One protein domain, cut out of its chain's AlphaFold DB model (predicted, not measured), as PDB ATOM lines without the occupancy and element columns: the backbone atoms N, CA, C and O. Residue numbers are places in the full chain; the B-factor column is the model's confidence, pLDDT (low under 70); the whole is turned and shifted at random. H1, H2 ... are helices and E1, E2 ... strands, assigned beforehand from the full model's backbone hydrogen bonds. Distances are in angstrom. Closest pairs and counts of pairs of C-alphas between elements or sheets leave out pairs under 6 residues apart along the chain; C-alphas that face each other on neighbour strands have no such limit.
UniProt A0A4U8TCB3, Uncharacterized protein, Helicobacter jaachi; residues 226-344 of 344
ATOM      1  N   MET A 226     137.303 262.515 307.136       95.69
ATOM      2  CA  MET A 226     138.737 262.746 307.157       95.69
ATOM      3  C   MET A 226     139.127 263.315 308.504       95.69
ATOM      4  O   MET A 226     138.523 264.272 308.984       95.69
ATOM      5  N   ILE A 227     140.191 262.759 309.066       94.06
ATOM      6  CA  ILE A 227     140.893 263.344 310.197       94.06
ATOM      7  C   ILE A 227     142.356 263.434 309.807       94.06
ATOM      8  O   ILE A 227     142.961 262.444 309.398       94.06
ATOM      9  N   LYS A 228     142.934 264.623 309.948       95.12
ATOM     10  CA  LYS A 228     144.339 264.879 309.648       95.12
ATOM     11  C   LYS A 228     144.946 265.764 310.722       95.12
ATOM     12  O   LYS A 228     144.355 266.757 311.128       95.12
ATOM     13  N   THR A 229     146.149 265.421 311.151       94.75
ATOM     14  CA  THR A 229     147.014 266.252 311.979       94.75
ATOM     15  C   THR A 229     148.237 266.664 311.172       94.75
ATOM     16  O   THR A 229     148.757 265.888 310.368       94.75
ATOM     17  N   ARG A 230     148.701 267.891 311.388       95.38
ATOM     18  CA  ARG A 230     149.952 268.408 310.847       95.38
ATOM     19  C   ARG A 230     150.873 268.803 311.987       95.38
ATOM     20  O   ARG A 230     150.506 269.623 312.828       95.38
ATOM     21  N   ASP A 231     152.077 268.262 311.958       93.31
ATOM     22  CA  ASP A 231     153.151 268.554 312.888       93.31
ATOM     23  C   ASP A 231     153.725 269.956 312.633       93.31
ATOM     24  O   ASP A 231     154.134 270.296 311.521       93.31
ATOM     25  N   ARG A 232     153.773 270.776 313.682       91.44
ATOM     26  CA  ARG A 232     154.488 272.062 313.732       91.44
ATOM     27  C   ARG A 232     155.534 272.100 314.855       91.44
ATOM     28  O   ARG A 232     155.992 273.176 315.230       91.44
ATOM     29  N   GLY A 233     155.904 270.943 315.397       91.19
ATOM     30  CA  GLY A 233     156.745 270.771 316.586       91.19
ATOM     31  C   GLY A 233     156.189 269.753 317.593       91.19
ATOM     32  O   GLY A 233     156.846 269.463 318.589       91.19
ATOM     33  N   PHE A 234     155.007 269.195 317.332       89.19
ATOM     34  CA  PHE A 234     154.323 268.181 318.123       89.19
ATOM     35  C   PHE A 234     155.179 266.930 318.335       89.19
ATOM     36  O   PHE A 234     155.215 266.405 319.442       89.19
ATOM     37  N   SER A 235     155.911 266.470 317.318       93.31
ATOM     38  CA  SER A 235     156.823 265.319 317.456       93.31
ATOM     39  C   SER A 235     157.930 265.568 318.492       93.31
ATOM     40  O   SER A 235     158.257 264.697 319.302       93.31
ATOM     41  N   ASN A 236     158.466 266.792 318.547       94.06
ATOM     42  CA  ASN A 236     159.446 267.181 319.564       94.06
ATOM     43  C   ASN A 236     158.826 267.246 320.961       94.06
ATOM     44  O   ASN A 236     159.463 266.820 321.924       94.06
ATOM     45  N   ASP A 237     157.592 267.735 321.071       92.88
ATOM     46  CA  ASP A 237     156.860 267.760 322.337       92.88
ATOM     47  C   ASP A 237     156.533 266.350 322.832       92.88
ATOM     48  O   ASP A 237     156.672 266.078 324.022       92.88
ATOM     49  N   LEU A 238     156.174 265.420 321.940       92.81
ATOM     50  CA  LEU A 238     155.985 264.013 322.295       92.81
ATOM     51  C   LEU A 238     157.275 263.388 322.835       92.81
ATOM     52  O   LEU A 238     157.236 262.694 323.852       92.81
ATOM     53  N   TYR A 239     158.418 263.649 322.192       94.94
ATOM     54  CA  TYR A 239     159.712 263.212 322.716       94.94
ATOM     55  C   TYR A 239     160.008 263.857 324.073       94.94
ATOM     56  O   TYR A 239     160.434 263.168 324.998       94.94
ATOM     57  N   LYS A 240     159.744 265.158 324.235       94.38
ATOM     58  CA  LYS A 240     159.977 265.854 325.506       94.38
ATOM     59  C   LYS A 240     159.086 265.313 326.624       94.38
ATOM     60  O   LYS A 240     159.553 265.135 327.746       94.38
ATOM     61  N   TYR A 241     157.826 265.016 326.320       92.44
ATOM     62  CA  TYR A 241     156.900 264.372 327.242       92.44
ATOM     63  C   TYR A 241     157.412 262.988 327.661       92.44
ATOM     64  O   TYR A 241     157.454 262.678 328.854       92.44
ATOM     65  N   PHE A 242     157.858 262.175 326.699       93.12
ATOM     66  CA  PHE A 242     158.479 260.877 326.970       93.12
ATOM     67  C   PHE A 242     159.733 261.010 327.845       93.12
ATOM     68  O   PHE A 242     159.887 260.260 328.804       93.12
ATOM     69  N   GLU A 243     160.603 261.980 327.558       94.31
ATOM     70  CA  GLU A 243     161.839 262.210 328.311       94.31
ATOM     71  C   GLU A 243     161.543 262.534 329.783       94.31
ATOM     72  O   GLU A 243     162.107 261.917 330.688       94.31
ATOM     73  N   LEU A 244     160.613 263.465 330.026       91.00
ATOM     74  CA  LEU A 244     160.219 263.885 331.372       91.00
ATOM     75  C   LEU A 244     159.554 262.748 332.157       91.00
ATOM     76  O   LEU A 244     159.879 262.519 333.321       91.00
ATOM     77  N   THR A 245     158.636 262.012 331.526       89.75
ATOM     78  CA  THR A 245     157.914 260.913 332.185       89.75
ATOM     79  C   THR A 245     158.799 259.693 332.434       89.75
ATOM     80  O   THR A 245     158.691 259.072 333.491       89.75
ATOM     81  N   SER A 246     159.728 259.386 331.527       90.69
ATOM     82  CA  SER A 246     160.704 258.303 331.706       90.69
ATOM     83  C   SER A 246     161.672 258.603 332.845       90.69
ATOM     84  O   SER A 246     161.929 257.726 333.669       90.69
ATOM     85  N   ALA A 247     162.144 259.852 332.956       87.19
ATOM     86  CA  ALA A 247     163.003 260.279 334.058       87.19
ATOM     87  C   ALA A 247     162.324 260.096 335.428       87.19
ATOM     88  O   ALA A 247     162.950 259.573 336.350       87.19
ATOM     89  N   LEU A 248     161.035 260.442 335.545       85.81
ATOM     90  CA  LEU A 248     160.249 260.222 336.770       85.81
ATOM     91  C   LEU A 248     160.079 258.737 337.120       85.81
ATOM     92  O   LEU A 248     159.963 258.382 338.289       85.81
ATOM     93  N   GLN A 249     160.078 257.861 336.117       86.81
ATOM     94  CA  GLN A 249     159.978 256.411 336.296       86.81
ATOM     95  C   GLN A 249     161.349 255.732 336.459       86.81
ATOM     96  O   GLN A 249     161.416 254.509 336.579       86.81
ATOM     97  N   GLY A 250     162.448 256.497 336.462       87.44
ATOM     98  CA  GLY A 250     163.810 255.961 336.535       87.44
ATOM     99  C   GLY A 250     164.223 255.156 335.296       87.44
ATOM    100  O   GLY A 250     165.094 254.291 335.390       87.44
ATOM    101  N   MET A 251     163.589 255.409 334.149       89.00
ATOM    102  CA  MET A 251     163.848 254.722 332.884       89.00
ATOM    103  C   MET A 251     164.786 255.536 331.976       89.00
ATOM    104  O   MET A 251     164.821 256.766 332.071       89.00
ATOM    105  N   PRO A 252     165.534 254.878 331.065       90.88
ATOM    106  CA  PRO A 252     166.283 255.569 330.019       90.88
ATOM    107  C   PRO A 252     165.370 256.456 329.167       90.88
ATOM    108  O   PRO A 252     164.264 256.063 328.806       90.88
ATOM    109  N   ALA A 253     165.850 257.654 328.849       91.19
ATOM    110  CA  ALA A 253     165.084 258.699 328.172       91.19
ATOM    111  C   ALA A 253     165.729 259.147 326.847       91.19
ATOM    112  O   ALA A 253     165.441 260.227 326.339       91.19
ATOM    113  N   ASP A 254     166.646 258.345 326.302       93.38
ATOM    114  CA  ASP A 254     167.329 258.649 325.047       93.38
ATOM    115  C   ASP A 254     166.451 258.392 323.805       93.38
ATOM    116  O   ASP A 254     165.380 257.780 323.849       93.38
ATOM    117  N   ARG A 255     166.934 258.879 322.657       93.00
ATOM    118  CA  ARG A 255     166.249 258.773 321.360       93.00
ATOM    119  C   ARG A 255     166.066 257.332 320.885       93.00
ATOM    120  O   ARG A 255     165.092 257.067 320.186       93.00
ATOM    121  N   GLU A 256     166.971 256.419 321.230       95.06
ATOM    122  CA  GLU A 256     166.856 255.011 320.835       95.06
ATOM    123  C   GLU A 256     165.708 254.344 321.598       95.06
ATOM    124  O   GLU A 256     164.855 253.688 320.999       95.06
ATOM    125  N   THR A 257     165.627 254.602 322.901       94.00
ATOM    126  CA  THR A 257     164.528 254.135 323.750       94.00
ATOM    127  C   THR A 257     163.192 254.725 323.291       94.00
ATOM    128  O   THR A 257     162.200 254.002 323.189       94.00
ATOM    129  N   TYR A 258     163.160 256.008 322.909       96.25
ATOM    130  CA  TYR A 258     161.955 256.620 322.338       96.25
ATOM    131  C   TYR A 258     161.530 255.987 321.004       96.25
ATOM    132  O   TYR A 258     160.343 255.756 320.781       96.25
ATOM    133  N   ALA A 259     162.483 255.648 320.129       95.81
ATOM    134  CA  ALA A 259     162.185 254.944 318.883       95.81
ATOM    135  C   ALA A 259     161.561 253.564 319.134       95.81
ATOM    136  O   ALA A 259     160.590 253.185 318.479       95.81
ATOM    137  N   GLN A 260     162.059 252.834 320.135       94.50
ATOM    138  CA  GLN A 260     161.456 251.567 320.553       94.50
ATOM    139  C   GLN A 260     160.044 251.765 321.120       94.50
ATOM    140  O   GLN A 260     159.149 250.981 320.806       94.50
ATOM    141  N   TYR A 261     159.829 252.821 321.907       93.19
ATOM    142  CA  TYR A 261     158.514 253.185 322.432       93.19
ATOM    143  C   TYR A 261     157.506 253.496 321.311       93.19
ATOM    144  O   TYR A 261     156.403 252.946 321.308       93.19
ATOM    145  N   ALA A 262     157.890 254.297 320.311       94.94
ATOM    146  CA  ALA A 262     157.041 254.605 319.155       94.94
ATOM    147  C   ALA A 262     156.660 253.339 318.363       94.94
ATOM    148  O   ALA A 262     155.489 253.125 318.046       94.94
ATOM    149  N   LYS A 263     157.622 252.436 318.138       94.38
ATOM    150  CA  LYS A 263     157.379 251.147 317.478       94.38
ATOM    151  C   LYS A 263     156.418 250.239 318.257       94.38
ATOM    152  O   LYS A 263     155.598 249.527 317.669       94.38
ATOM    153  N   GLN A 264     156.501 250.243 319.587       90.81
ATOM    154  CA  GLN A 264     155.562 249.500 320.433       90.81
ATOM    155  C   GLN A 264     154.143 250.067 320.327       90.81
ATOM    156  O   GLN A 264     153.195 249.288 320.227       90.81
ATOM    157  N   ILE A 265     153.990 251.396 320.278       90.12
ATOM    158  CA  ILE A 265     152.689 252.042 320.052       90.12
ATOM    159  C   ILE A 265     152.097 251.625 318.705       90.12
ATOM    160  O   ILE A 265     150.940 251.210 318.677       90.12
ATOM    161  N   ASN A 266     152.878 251.664 317.622       90.56
ATOM    162  CA  ASN A 266     152.456 251.170 316.305       90.56
ATOM    163  C   ASN A 266     151.953 249.716 316.389       90.56
ATOM    164  O   ASN A 266     150.841 249.397 315.958       90.56
ATOM    165  N   THR A 267     152.727 248.839 317.030       88.75
ATOM    166  CA  THR A 267     152.361 247.421 317.184       88.75
ATOM    167  C   THR A 267     151.033 247.255 317.932       88.75
ATOM    168  O   THR A 267     150.157 246.513 317.487       88.75
ATOM    169  N   LEU A 268     150.855 247.963 319.053       87.38
ATOM    170  CA  LEU A 268     149.625 247.913 319.850       87.38
ATOM    171  C   LEU A 268     148.425 248.489 319.094       87.38
ATOM    172  O   LEU A 268     147.342 247.907 319.150       87.38
ATOM    173  N   PHE A 269     148.620 249.595 318.374       87.19
ATOM    174  CA  PHE A 269     147.599 250.184 317.517       87.19
ATOM    175  C   PHE A 269     147.142 249.185 316.454       87.19
ATOM    176  O   PHE A 269     145.949 248.913 316.350       87.19
ATOM    177  N   THR A 270     148.080 248.583 315.722       84.00
ATOM    178  CA  THR A 270     147.775 247.646 314.633       84.00
ATOM    179  C   THR A 270     147.019 246.421 315.148       84.00
ATOM    180  O   THR A 270     146.019 246.020 314.553       84.00
ATOM    181  N   ILE A 271     147.434 245.855 316.290       83.69
ATOM    182  CA  ILE A 271     146.723 244.740 316.937       83.69
ATOM    183  C   ILE A 271     145.312 245.171 317.353       83.69
ATOM    184  O   ILE A 271     144.342 244.485 317.036       83.69
ATOM    185  N   GLY A 272     145.187 246.305 318.047       81.69
ATOM    186  CA  GLY A 272     143.904 246.810 318.529       81.69
ATOM    187  C   GLY A 272     142.920 247.096 317.395       81.69
ATOM    188  O   GLY A 272     141.779 246.644 317.447       81.69
ATOM    189  N   ALA A 273     143.373 247.778 316.343       80.00
ATOM    190  CA  ALA A 273     142.563 248.087 315.170       80.00
ATOM    191  C   ALA A 273     142.127 246.817 314.426       80.00
ATOM    192  O   ALA A 273     140.958 246.689 314.072       80.00
ATOM    193  N   SER A 274     143.031 245.842 314.262       76.62
ATOM    194  CA  SER A 274     142.707 244.557 313.627       76.62
ATOM    195  C   SER A 274     141.645 243.779 314.409       76.62
ATOM    196  O   SER A 274     140.766 243.163 313.813       76.62
ATOM    197  N   LEU A 275     141.693 243.823 315.747       76.94
ATOM    198  CA  LEU A 275     140.679 243.194 316.597       76.94
ATOM    199  C   LEU A 275     139.325 243.911 316.514       76.94
ATOM    200  O   LEU A 275     138.296 243.245 316.506       76.94
ATOM    201  N   MET A 276     139.312 245.246 316.444       70.06
ATOM    202  CA  MET A 276     138.071 246.027 316.348       70.06
ATOM    203  C   MET A 276     137.380 245.889 314.989       70.06
ATOM    204  O   MET A 276     136.156 245.910 314.926       70.06
ATOM    205  N   LEU A 277     138.146 245.737 313.909       69.19
ATOM    206  CA  LEU A 277     137.628 245.684 312.538       69.19
ATOM    207  C   LEU A 277     137.430 244.250 312.017       69.19
ATOM    208  O   LEU A 277     137.379 244.036 310.808       69.19
ATOM    209  N   ASN A 278     137.314 243.267 312.922       66.38
ATOM    210  CA  ASN A 278     137.131 241.847 312.597       66.38
ATOM    211  C   ASN A 278     138.145 241.318 311.567       66.38
ATOM    212  O   ASN A 278     137.801 240.584 310.644       66.38
ATOM    213  N   GLY A 279     139.416 241.673 311.752       58.31
ATOM    214  CA  GLY A 279     140.555 241.058 311.080       58.31
ATOM    215  C   GLY A 279     140.783 241.506 309.641       58.31
ATOM    216  O   GLY A 279     141.899 241.898 309.340       58.31
ATOM    217  N   ASP A 280     139.784 241.479 308.761       68.12
ATOM    218  CA  ASP A 280     140.041 241.409 307.312       68.12
ATOM    219  C   ASP A 280     139.884 242.740 306.550       68.12
ATOM    220  O   ASP A 280     140.347 242.863 305.412       68.12
ATOM    221  N   PHE A 281     139.287 243.770 307.155       73.44
ATOM    222  CA  PHE A 281     139.038 245.047 306.476       73.44
ATOM    223  C   PHE A 281     140.204 246.015 306.616       73.44
ATOM    224  O   PHE A 281     140.698 246.278 307.710       73.44
ATOM    225  N   TYR A 282     140.615 246.587 305.482       82.44
ATOM    226  CA  TYR A 282     141.619 247.646 305.415       82.44
ATOM    227  C   TYR A 282     142.975 247.307 306.052       82.44
ATOM    228  O   TYR A 282     143.712 248.233 306.375       82.44
ATOM    229  N   GLN A 283     143.344 246.025 306.199       85.62
ATOM    230  CA  GLN A 283     144.608 245.613 306.833       85.62
ATOM    231  C   GLN A 283     145.816 246.407 306.314       85.62
ATOM    232  O   GLN A 283     146.565 246.978 307.102       85.62
ATOM    233  N   ASP A 284     145.955 246.524 304.990       88.62
ATOM    234  CA  ASP A 284     147.040 247.291 304.370       88.62
ATOM    235  C   ASP A 284     147.025 248.773 304.770       88.62
ATOM    236  O   ASP A 284     148.079 249.370 304.977       88.62
ATOM    237  N   ALA A 285     145.844 249.387 304.875       89.50
ATOM    238  CA  ALA A 285     145.713 250.776 305.303       89.50
ATOM    239  C   ALA A 285     145.981 250.930 306.809       89.50
ATOM    240  O   ALA A 285     146.626 251.892 307.206       89.50
ATOM    241  N   LEU A 286     145.572 249.972 307.646       88.44
ATOM    242  CA  LEU A 286     145.868 249.978 309.082       88.44
ATOM    243  C   LEU A 286     147.368 249.843 309.352       88.44
ATOM    244  O   LEU A 286     147.902 250.588 310.169       88.44
ATOM    245  N   ILE A 287     148.052 248.952 308.627       89.75
ATOM    246  CA  ILE A 287     149.511 248.800 308.698       89.75
ATOM    247  C   ILE A 287     150.191 250.095 308.245       89.75
ATOM    248  O   ILE A 287     151.011 250.642 308.977       89.75
ATOM    249  N   LYS A 288     149.797 250.645 307.086       93.12
ATOM    250  CA  LYS A 288     150.322 251.935 306.601       93.12
ATOM    251  C   LYS A 288     150.098 253.066 307.600       93.12
ATOM    252  O   LYS A 288     150.966 253.919 307.746       93.12
ATOM    253  N   PHE A 289     148.950 253.093 308.277       92.38
ATOM    254  CA  PHE A 289     148.662 254.092 309.299       92.38
ATOM    255  C   PHE A 289     149.547 253.898 310.532       92.38
ATOM    256  O   PHE A 289     150.061 254.877 311.059       92.38
ATOM    257  N   GLY A 290     149.756 252.656 310.974       92.75
ATOM    258  CA  GLY A 290     150.674 252.330 312.063       92.75
ATOM    259  C   GLY A 290     152.109 252.786 311.775       92.75
ATOM    260  O   GLY A 290     152.716 253.475 312.598       92.75
ATOM    261  N   ASP A 291     152.614 252.495 310.575       94.69
ATOM    262  CA  ASP A 291     153.938 252.937 310.119       94.69
ATOM    263  C   ASP A 291     154.025 254.472 310.017       94.69
ATOM    264  O   ASP A 291     155.009 255.082 310.444       94.69
ATOM    265  N   ALA A 292     152.973 255.120 309.504       95.19
ATOM    266  CA  ALA A 292     152.872 256.576 309.450       95.19
ATOM    267  C   ALA A 292     152.817 257.212 310.848       95.19
ATOM    268  O   ALA A 292     153.422 258.260 311.063       95.19
ATOM    269  N   LEU A 293     152.128 256.587 311.807       94.88
ATOM    270  CA  LEU A 293     152.060 257.030 313.198       94.88
ATOM    271  C   LEU A 293     153.440 256.961 313.855       94.88
ATOM    272  O   LEU A 293     153.857 257.934 314.479       94.88
ATOM    273  N   GLU A 294     154.165 255.853 313.681       96.00
ATOM    274  CA  GLU A 294     155.547 255.720 314.155       96.00
ATOM    275  C   GLU A 294     156.437 256.815 313.557       96.00
ATOM    276  O   GLU A 294     157.112 257.542 314.287       96.00
ATOM    277  N   SER A 295     156.386 256.991 312.235       96.25
ATOM    278  CA  SER A 295     157.130 258.032 311.524       96.25
ATOM    279  C   SER A 295     156.798 259.443 312.031       96.25
ATOM    280  O   SER A 295     157.704 260.240 312.284       96.25
ATOM    281  N   TYR A 296     155.514 259.736 312.244       95.56
ATOM    282  CA  TYR A 296     155.026 261.024 312.733       95.56
ATOM    283  C   TYR A 296     155.484 261.296 314.172       95.56
ATOM    284  O   TYR A 296     155.976 262.381 314.469       95.56
ATOM    285  N   MET A 297     155.405 260.300 315.061       94.69
ATOM    286  CA  MET A 297     155.923 260.407 316.432       94.69
ATOM    287  C   MET A 297     157.424 260.713 316.454       94.69
ATOM    288  O   MET A 297     157.887 261.512 317.265       94.69
ATOM    289  N   LEU A 298     158.181 260.106 315.540       95.69
ATOM    290  CA  LEU A 298     159.624 260.317 315.417       95.69
ATOM    291  C   LEU A 298     159.997 261.612 314.678       95.69
ATOM    292  O   LEU A 298     161.180 261.946 314.625       95.69
ATOM    293  N   GLY A 299     159.015 262.350 314.149       94.62
ATOM    294  CA  GLY A 299     159.223 263.591 313.401       94.62
ATOM    295  C   GLY A 299     159.775 263.381 311.989       94.62
ATOM    296  O   GLY A 299     160.328 264.310 311.405       94.62
ATOM    297  N   ASN A 300     159.651 262.168 311.445       95.88
ATOM    298  CA  ASN A 300     160.082 261.829 310.086       95.88
ATOM    299  C   ASN A 300     159.029 262.202 309.028       95.88
ATOM    300  O   ASN A 300     159.381 262.412 307.869       95.88
ATOM    301  N   THR A 301     157.758 262.296 309.424       94.69
ATOM    302  CA  THR A 301     156.640 262.807 308.615       94.69
ATOM    303  C   THR A 301     155.951 263.944 309.355       94.69
ATOM    304  O   THR A 301     155.909 263.964 310.586       94.69
ATOM    305  N   HIS A 302     155.401 264.890 308.606       95.12
ATOM    306  CA  HIS A 302     154.770 266.098 309.126       95.12
ATOM    307  C   HIS A 302     153.252 266.088 309.008       95.12
ATOM    308  O   HIS A 302     152.596 266.938 309.600       95.12
ATOM    309  N   GLU A 303     152.669 265.143 308.282       96.19
ATOM    310  CA  GLU A 303     151.229 264.912 308.280       96.19
ATOM    311  C   GLU A 303     150.922 263.468 308.680       96.19
ATOM    312  O   GLU A 303     151.652 262.538 308.332       96.19
ATOM    313  N   LEU A 304     149.835 263.292 309.425       96.50
ATOM    314  CA  LEU A 304     149.271 261.992 309.760       96.50
ATOM    315  C   LEU A 304     147.753 262.097 309.717       96.50
ATOM    316  O   LEU A 304     147.170 263.022 310.276       96.50
ATOM    317  N   GLY A 305     147.090 261.143 309.090       95.06
ATOM    318  CA  GLY A 305     145.640 261.125 309.057       95.06
ATOM    319  C   GLY A 305     145.088 259.962 308.269       95.06
ATOM    320  O   GLY A 305     145.826 259.114 307.766       95.06
ATOM    321  N   PHE A 306     143.774 259.957 308.140       94.06
ATOM    322  CA  PHE A 306     143.072 259.040 307.266       94.06
ATOM    323  C   PHE A 306     141.929 259.752 306.554       94.06
ATOM    324  O   PHE A 306     141.378 260.737 307.048       94.06
ATOM    325  N   LEU A 307     141.579 259.222 305.390       95.19
ATOM    326  CA  LEU A 307     140.407 259.583 304.616       95.19
ATOM    327  C   LEU A 307     139.601 258.307 304.383       95.19
ATOM    328  O   LEU A 307     140.048 257.399 303.691       95.19
ATOM    329  N   PHE A 308     138.420 258.251 304.976       92.81
ATOM    330  CA  PHE A 308     137.405 257.256 304.697       92.81
ATOM    331  C   PHE A 308     136.410 257.856 303.708       92.81
ATOM    332  O   PHE A 308     135.839 258.912 303.976       92.81
ATOM    333  N   SER A 309     136.215 257.248 302.546       94.50
ATOM    334  CA  SER A 309     135.311 257.810 301.538       94.50
ATOM    335  C   SER A 309     134.563 256.744 300.768       94.50
ATOM    336  O   SER A 309     135.064 255.640 300.566       94.50
ATOM    337  N   HIS A 310     133.344 257.078 300.366       93.56
ATOM    338  CA  HIS A 310     132.514 256.220 299.538       93.56
ATOM    339  C   HIS A 310     133.101 256.091 298.126       93.56
ATOM    340  O   HIS A 310     133.556 257.065 297.515       93.56
ATOM    341  N   LYS A 311     133.095 254.865 297.602       92.25
ATOM    342  CA  LYS A 311     133.587 254.543 296.264       92.25
ATOM    343  C   LYS A 311     132.637 255.063 295.196       92.25
ATOM    344  O   LYS A 311     131.475 254.675 295.138       92.25
ATOM    345  N   LYS A 312     133.166 255.858 294.263       87.75
ATOM    346  CA  LYS A 312     132.381 256.484 293.180       87.75
ATOM    347  C   LYS A 312     131.658 255.494 292.258       87.75
ATOM    348  O   LYS A 312     130.718 255.894 291.579       87.75
ATOM    349  N   ASP A 313     132.119 254.247 292.170       89.44
ATOM    350  CA  ASP A 313     131.526 253.179 291.355       89.44
ATOM    351  C   ASP A 313     130.506 252.315 292.119       89.44
ATOM    352  O   ASP A 313     129.971 251.353 291.562       89.44
ATOM    353  N   ARG A 314     130.225 252.640 293.385       87.25
ATOM    354  CA  ARG A 314     129.265 251.932 294.237       87.25
ATOM    355  C   ARG A 314     128.048 252.802 294.516       87.25
ATOM    356  O   ARG A 314     128.112 254.021 294.448       87.25
ATOM    357  N   GLU A 315     126.918 252.174 294.824       86.06
ATOM    358  CA  GLU A 315     125.750 252.908 295.313       86.06
ATOM    359  C   GLU A 315     125.970 253.325 296.769       86.06
ATOM    360  O   GLU A 315     126.639 252.622 297.533       86.06
ATOM    361  N   LEU A 316     125.438 254.487 297.149       84.75
ATOM    362  CA  LEU A 316     125.494 254.955 298.526       84.75
ATOM    363  C   LEU A 316     124.542 254.106 299.376       84.75
ATOM    364  O   LEU A 316     123.336 254.068 299.123       84.75
ATOM    365  N   GLN A 317     125.087 253.396 300.362       84.50
ATOM    366  CA  GLN A 317     124.296 252.537 301.237       84.50
ATOM    367  C   GLN A 317     123.865 253.288 302.492       84.50
ATOM    368  O   GLN A 317     124.699 253.740 303.275       84.50
ATOM    369  N   PHE A 318     122.552 253.361 302.688       86.44
ATOM    370  CA  PHE A 318     121.924 253.915 303.881       86.44
ATOM    371  C   PHE A 318     121.714 252.824 304.924       86.44
ATOM    372  O   PHE A 318     121.007 251.843 304.670       86.44
ATOM    373  N   VAL A 319     122.290 253.016 306.107       81.12
ATOM    374  CA  VAL A 319     122.255 252.052 307.211       81.12
ATOM    375  C   VAL A 319     121.555 252.688 308.409       81.12
ATOM    376  O   VAL A 319     121.691 253.887 308.644       81.12
ATOM    377  N   SER A 320     120.757 251.914 309.147       76.56
ATOM    378  CA  SER A 320     120.252 252.346 310.455       76.56
ATOM    379  C   SER A 320     121.240 251.938 311.558       76.56
ATOM    380  O   SER A 320     121.898 250.903 311.418       76.56
ATOM    381  N   PRO A 321     121.352 252.695 312.664       64.50
ATOM    382  CA  PRO A 321     122.247 252.350 313.773       64.50
ATOM    383  C   PRO A 321     122.052 250.918 314.315       64.50
ATOM    384  O   PRO A 321     123.040 250.229 314.570       64.50
ATOM    385  N   GLU A 322     120.804 250.438 314.394       61.75
ATOM    386  CA  GLU A 322     120.457 249.054 314.767       61.75
ATOM    387  C   GLU A 322     121.102 248.015 313.839       61.75
ATOM    388  O   GLU A 322     121.765 247.082 314.288       61.75
ATOM    389  N   VAL A 323     120.954 248.205 312.522       64.12
ATOM    390  CA  VAL A 323     121.508 247.289 311.519       64.12
ATOM    391  C   VAL A 323     123.031 247.339 311.563       64.12
ATOM    392  O   VAL A 323     123.671 246.304 311.461       64.12
ATOM    393  N   PHE A 324     123.637 248.504 311.794       64.94
ATOM    394  CA  PHE A 324     125.090 248.585 311.905       64.94
ATOM    395  C   PHE A 324     125.633 247.782 313.103       64.94
ATOM    396  O   PHE A 324     126.649 247.106 312.988       64.94
ATOM    397  N   MET A 325     124.979 247.812 314.265       61.03
ATOM    398  CA  MET A 325     125.491 247.102 315.446       61.03
ATOM    399  C   MET A 325     125.201 245.596 315.441       61.03
ATOM    400  O   MET A 325     125.949 244.833 316.058       61.03
ATOM    401  N   GLU A 326     124.144 245.161 314.754       66.31
ATOM    402  CA  GLU A 326     123.657 243.780 314.821       66.31
ATOM    403  C   GLU A 326     123.845 242.977 313.526       66.31
ATOM    404  O   GLU A 326     123.690 241.754 313.555       66.31
ATOM    405  N   ASP A 327     124.185 243.614 312.397       65.69
ATOM    406  CA  ASP A 327     124.292 242.918 311.115       65.69
ATOM    407  C   ASP A 327     125.574 242.067 311.039       65.69
ATOM    408  O   ASP A 327     126.686 242.605 310.946       65.69
ATOM    409  N   PRO A 328     125.457 240.724 310.990       62.78
ATOM    410  CA  PRO A 328     126.607 239.846 310.786       62.78
ATOM    411  C   PRO A 328     127.306 240.072 309.433       62.78
ATOM    412  O   PRO A 328     128.420 239.588 309.239       62.78
ATOM    413  N   ASN A 329     126.672 240.798 308.506       65.75
ATOM    414  CA  ASN A 329     127.176 241.158 307.185       65.75
ATOM    415  C   ASN A 329     127.682 242.605 307.088       65.75
ATOM    416  O   ASN A 329     127.894 243.096 305.977       65.75
ATOM    417  N   ILE A 330     127.927 243.289 308.211       70.06
ATOM    418  CA  ILE A 330     128.503 244.644 308.215       70.06
ATOM    419  C   ILE A 330     129.827 244.752 307.439       70.06
ATOM    420  O   ILE A 330     130.188 245.810 306.928       70.06
ATOM    421  N   SER A 331     130.527 243.634 307.276       68.19
ATOM    422  CA  SER A 331     131.628 243.462 306.330       68.19
ATOM    423  C   SER A 331     131.339 244.057 304.941       68.19
ATOM    424  O   SER A 331     132.166 244.787 304.398       68.19
ATOM    425  N   HIS A 332     130.152 243.812 304.382       73.12
ATOM    426  CA  HIS A 332     129.758 244.306 303.060       73.12
ATOM    427  C   HIS A 332     129.507 245.814 303.019       73.12
ATOM    428  O   HIS A 332     129.663 246.425 301.962       73.12
ATOM    429  N   PHE A 333     129.171 246.438 304.152       77.31
ATOM    430  CA  PHE A 333     129.094 247.895 304.226       77.31
ATOM    431  C   PHE A 333     130.459 248.500 303.903       77.31
ATOM    432  O   PHE A 333     130.556 249.342 303.010       77.31
ATOM    433  N   PHE A 334     131.523 248.006 304.547       79.50
ATOM    434  CA  PHE A 334     132.885 248.504 304.353       79.50
ATOM    435  C   PHE A 334     133.421 248.282 302.932       79.50
ATOM    436  O   PHE A 334     134.269 249.049 302.492       79.50
ATOM    437  N   GLU A 335     132.910 247.317 302.164       83.19
ATOM    438  CA  GLU A 335     133.321 247.115 300.765       83.19
ATOM    439  C   GLU A 335     132.999 248.315 299.856       83.19
ATOM    440  O   GLU A 335     133.685 248.519 298.847       83.19
ATOM    441  N   ASN A 336     132.005 249.134 300.219       87.69
ATOM    442  CA  ASN A 336     131.615 250.332 299.466       87.69
ATOM    443  C   ASN A 336     132.511 251.544 299.729       87.69
ATOM    444  O   ASN A 336     132.282 252.603 299.146       87.69
ATOM    445  N   TYR A 337     133.520 251.396 300.582       89.50
ATOM    446  CA  TYR A 337     134.362 252.495 301.021       89.50
ATOM    447  C   TYR A 337     135.841 252.210 300.771       89.50
ATOM    448  O   TYR A 337     136.277 251.074 300.554       89.50
ATOM    449  N   GLU A 338     136.610 253.287 300.755       91.69
ATOM    450  CA  GLU A 338     138.064 253.295 300.704       91.69
ATOM    451  C   GLU A 338     138.588 253.960 301.965       91.69
ATOM    452  O   GLU A 338     138.047 254.973 302.408       91.69
ATOM    453  N   LEU A 339     139.651 253.382 302.525       91.44
ATOM    454  CA  LEU A 339     140.423 253.975 303.604       91.44
ATOM    455  C   LEU A 339     141.814 254.310 303.070       91.44
ATOM    456  O   LEU A 339     142.627 253.419 302.810       91.44
ATOM    457  N   GLU A 340     142.085 255.597 302.915       94.44
ATOM    458  CA  GLU A 340     143.387 256.120 302.524       94.44
ATOM    459  C   GLU A 340     144.129 256.661 303.747       94.44
ATOM    460  O   GLU A 340     143.544 257.323 304.604       94.44
ATOM    461  N   VAL A 341     145.436 256.407 303.819       95.44
ATOM    462  CA  VAL A 341     146.313 256.966 304.855       95.44
ATOM    463  C   VAL A 341     146.955 258.237 304.325       95.44
ATOM    464  O   VAL A 341     147.554 258.236 303.251       95.44
ATOM    465  N   ILE A 342     146.865 259.308 305.105       95.75
ATOM    466  CA  ILE A 342     147.534 260.577 304.830       95.75
ATOM    467  C   ILE A 342     148.842 260.572 305.614       95.75
ATOM    468  O   ILE A 342     148.825 260.560 306.844       95.75
ATOM    469  N   SER A 343     149.972 260.571 304.910       94.88
ATOM    470  CA  SER A 343     151.300 260.664 305.516       94.88
ATOM    471  C   SER A 343     152.258 261.344 304.547       94.88
ATOM    472  O   SER A 343     152.520 260.802 303.474       94.88
ATOM    473  N   ASN A 344     152.724 262.541 304.906       88.25
ATOM    474  CA  ASN A 344     153.632 263.371 304.105       88.25
ATOM    475  C   ASN A 344     154.721 263.988 304.971       88.25
ATOM    476  O   ASN A 344     154.437 264.242 306.166       88.25
TER     477      ASN A 344
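AT A GLANCE: This is residues 226 to 344 of the 344 residues of an uncharacterized protein of Helicobacter jaachi (UniProt A0A4U8TCB3). A narrow three-stranded sheet has a helical hairpin over one face, with H3 packed on the sheet and H2 beyond it; H1 crosses one end of the hairpin, and the short helices H4 and H5 sit past its other end, off the two helices. The printed part has 119 residues with five named helices and three named strands, in the order E1, H1, H2, H3, E2, H4, H5, E3. The sheet runs E1, E2, E3, all antiparallel, and the class is mixed, helices and strands. The whole is loose, with a radius of gyration of the C-alphas of 17.8 A, and only just elongated, spanning 53 by 27 by 22 A.

IN THESE COORDINATES: Find C-alpha 226 at (138.737, 262.746, 307.157); from there E1, residues 226 to 231, runs 16.6 A. Next come H1, residues 234 to 248, 21.1 A long, and the longest helix, H2, residues 255 to 276, which starts at C-alpha 255 at (166.249, 258.773, 321.360) and runs 31.3 A. H3, residues 283 to 297, measures 21.0 A, and E2, residues 303 to 310, 22.4 A. Read on through H4, residues 321 to 326, 8.7 A, and H5, residues 330 to 335, 9.2 A, to E3, residues 337 to 343, 19.3 A, which ends at C-alpha 343 at (151.300, 260.664, 305.516).

HOW THE PARTS SIT: Begin at the sheet, where E2 is the inner strand. Between E1 and E2, look for N 229 and O 304, 2.8 A apart; between E2 and E3, for N 307 and O 340, also 2.8 A. H3 is on the sheet at a height of 8.1 A, giving two layers, a helix on one face of a sheet. It lies over E3 and only just over E2, with 3 C-alphas falling there, and runs along the strands, at 22 degrees to E3 on the local plane; its closest C-alphas to E3 are those of Phe 289 and Val 341, 5.8 A. H2 and H3 form a helical hairpin and touch, closest at the C-alphas of Asn 266 and Gly 290, 4.7 A, at a shallow tilt of 27 degrees, opposite ways. H1 touches H3 with residues 235 to 239 alone, about perpendicular at 73 degrees, closest at the C-alphas of Ser 235 and Met 297, 5.1 A. H4 and H5 are close but not clearly touching, with the C-alphas of Phe 324 and Ile 330 6.4 A apart; both are apart from H1, H2 and H3. In H1, H2, H3 and H4 every O i to N i+4 pair is within hydrogen-bond range; in H5 it is 1 of 2.

THE WHOLE: The two C-alphas farthest apart are those of Gly 250 and Glu 315, 56.2 A. The printed part has no cut and no long link, and it ends at Asn 344, the chain's last residue. Mean pLDDT of the printed part is 87.0; look for values under 70 at residues 277 to 280, 321 to 329 and 331.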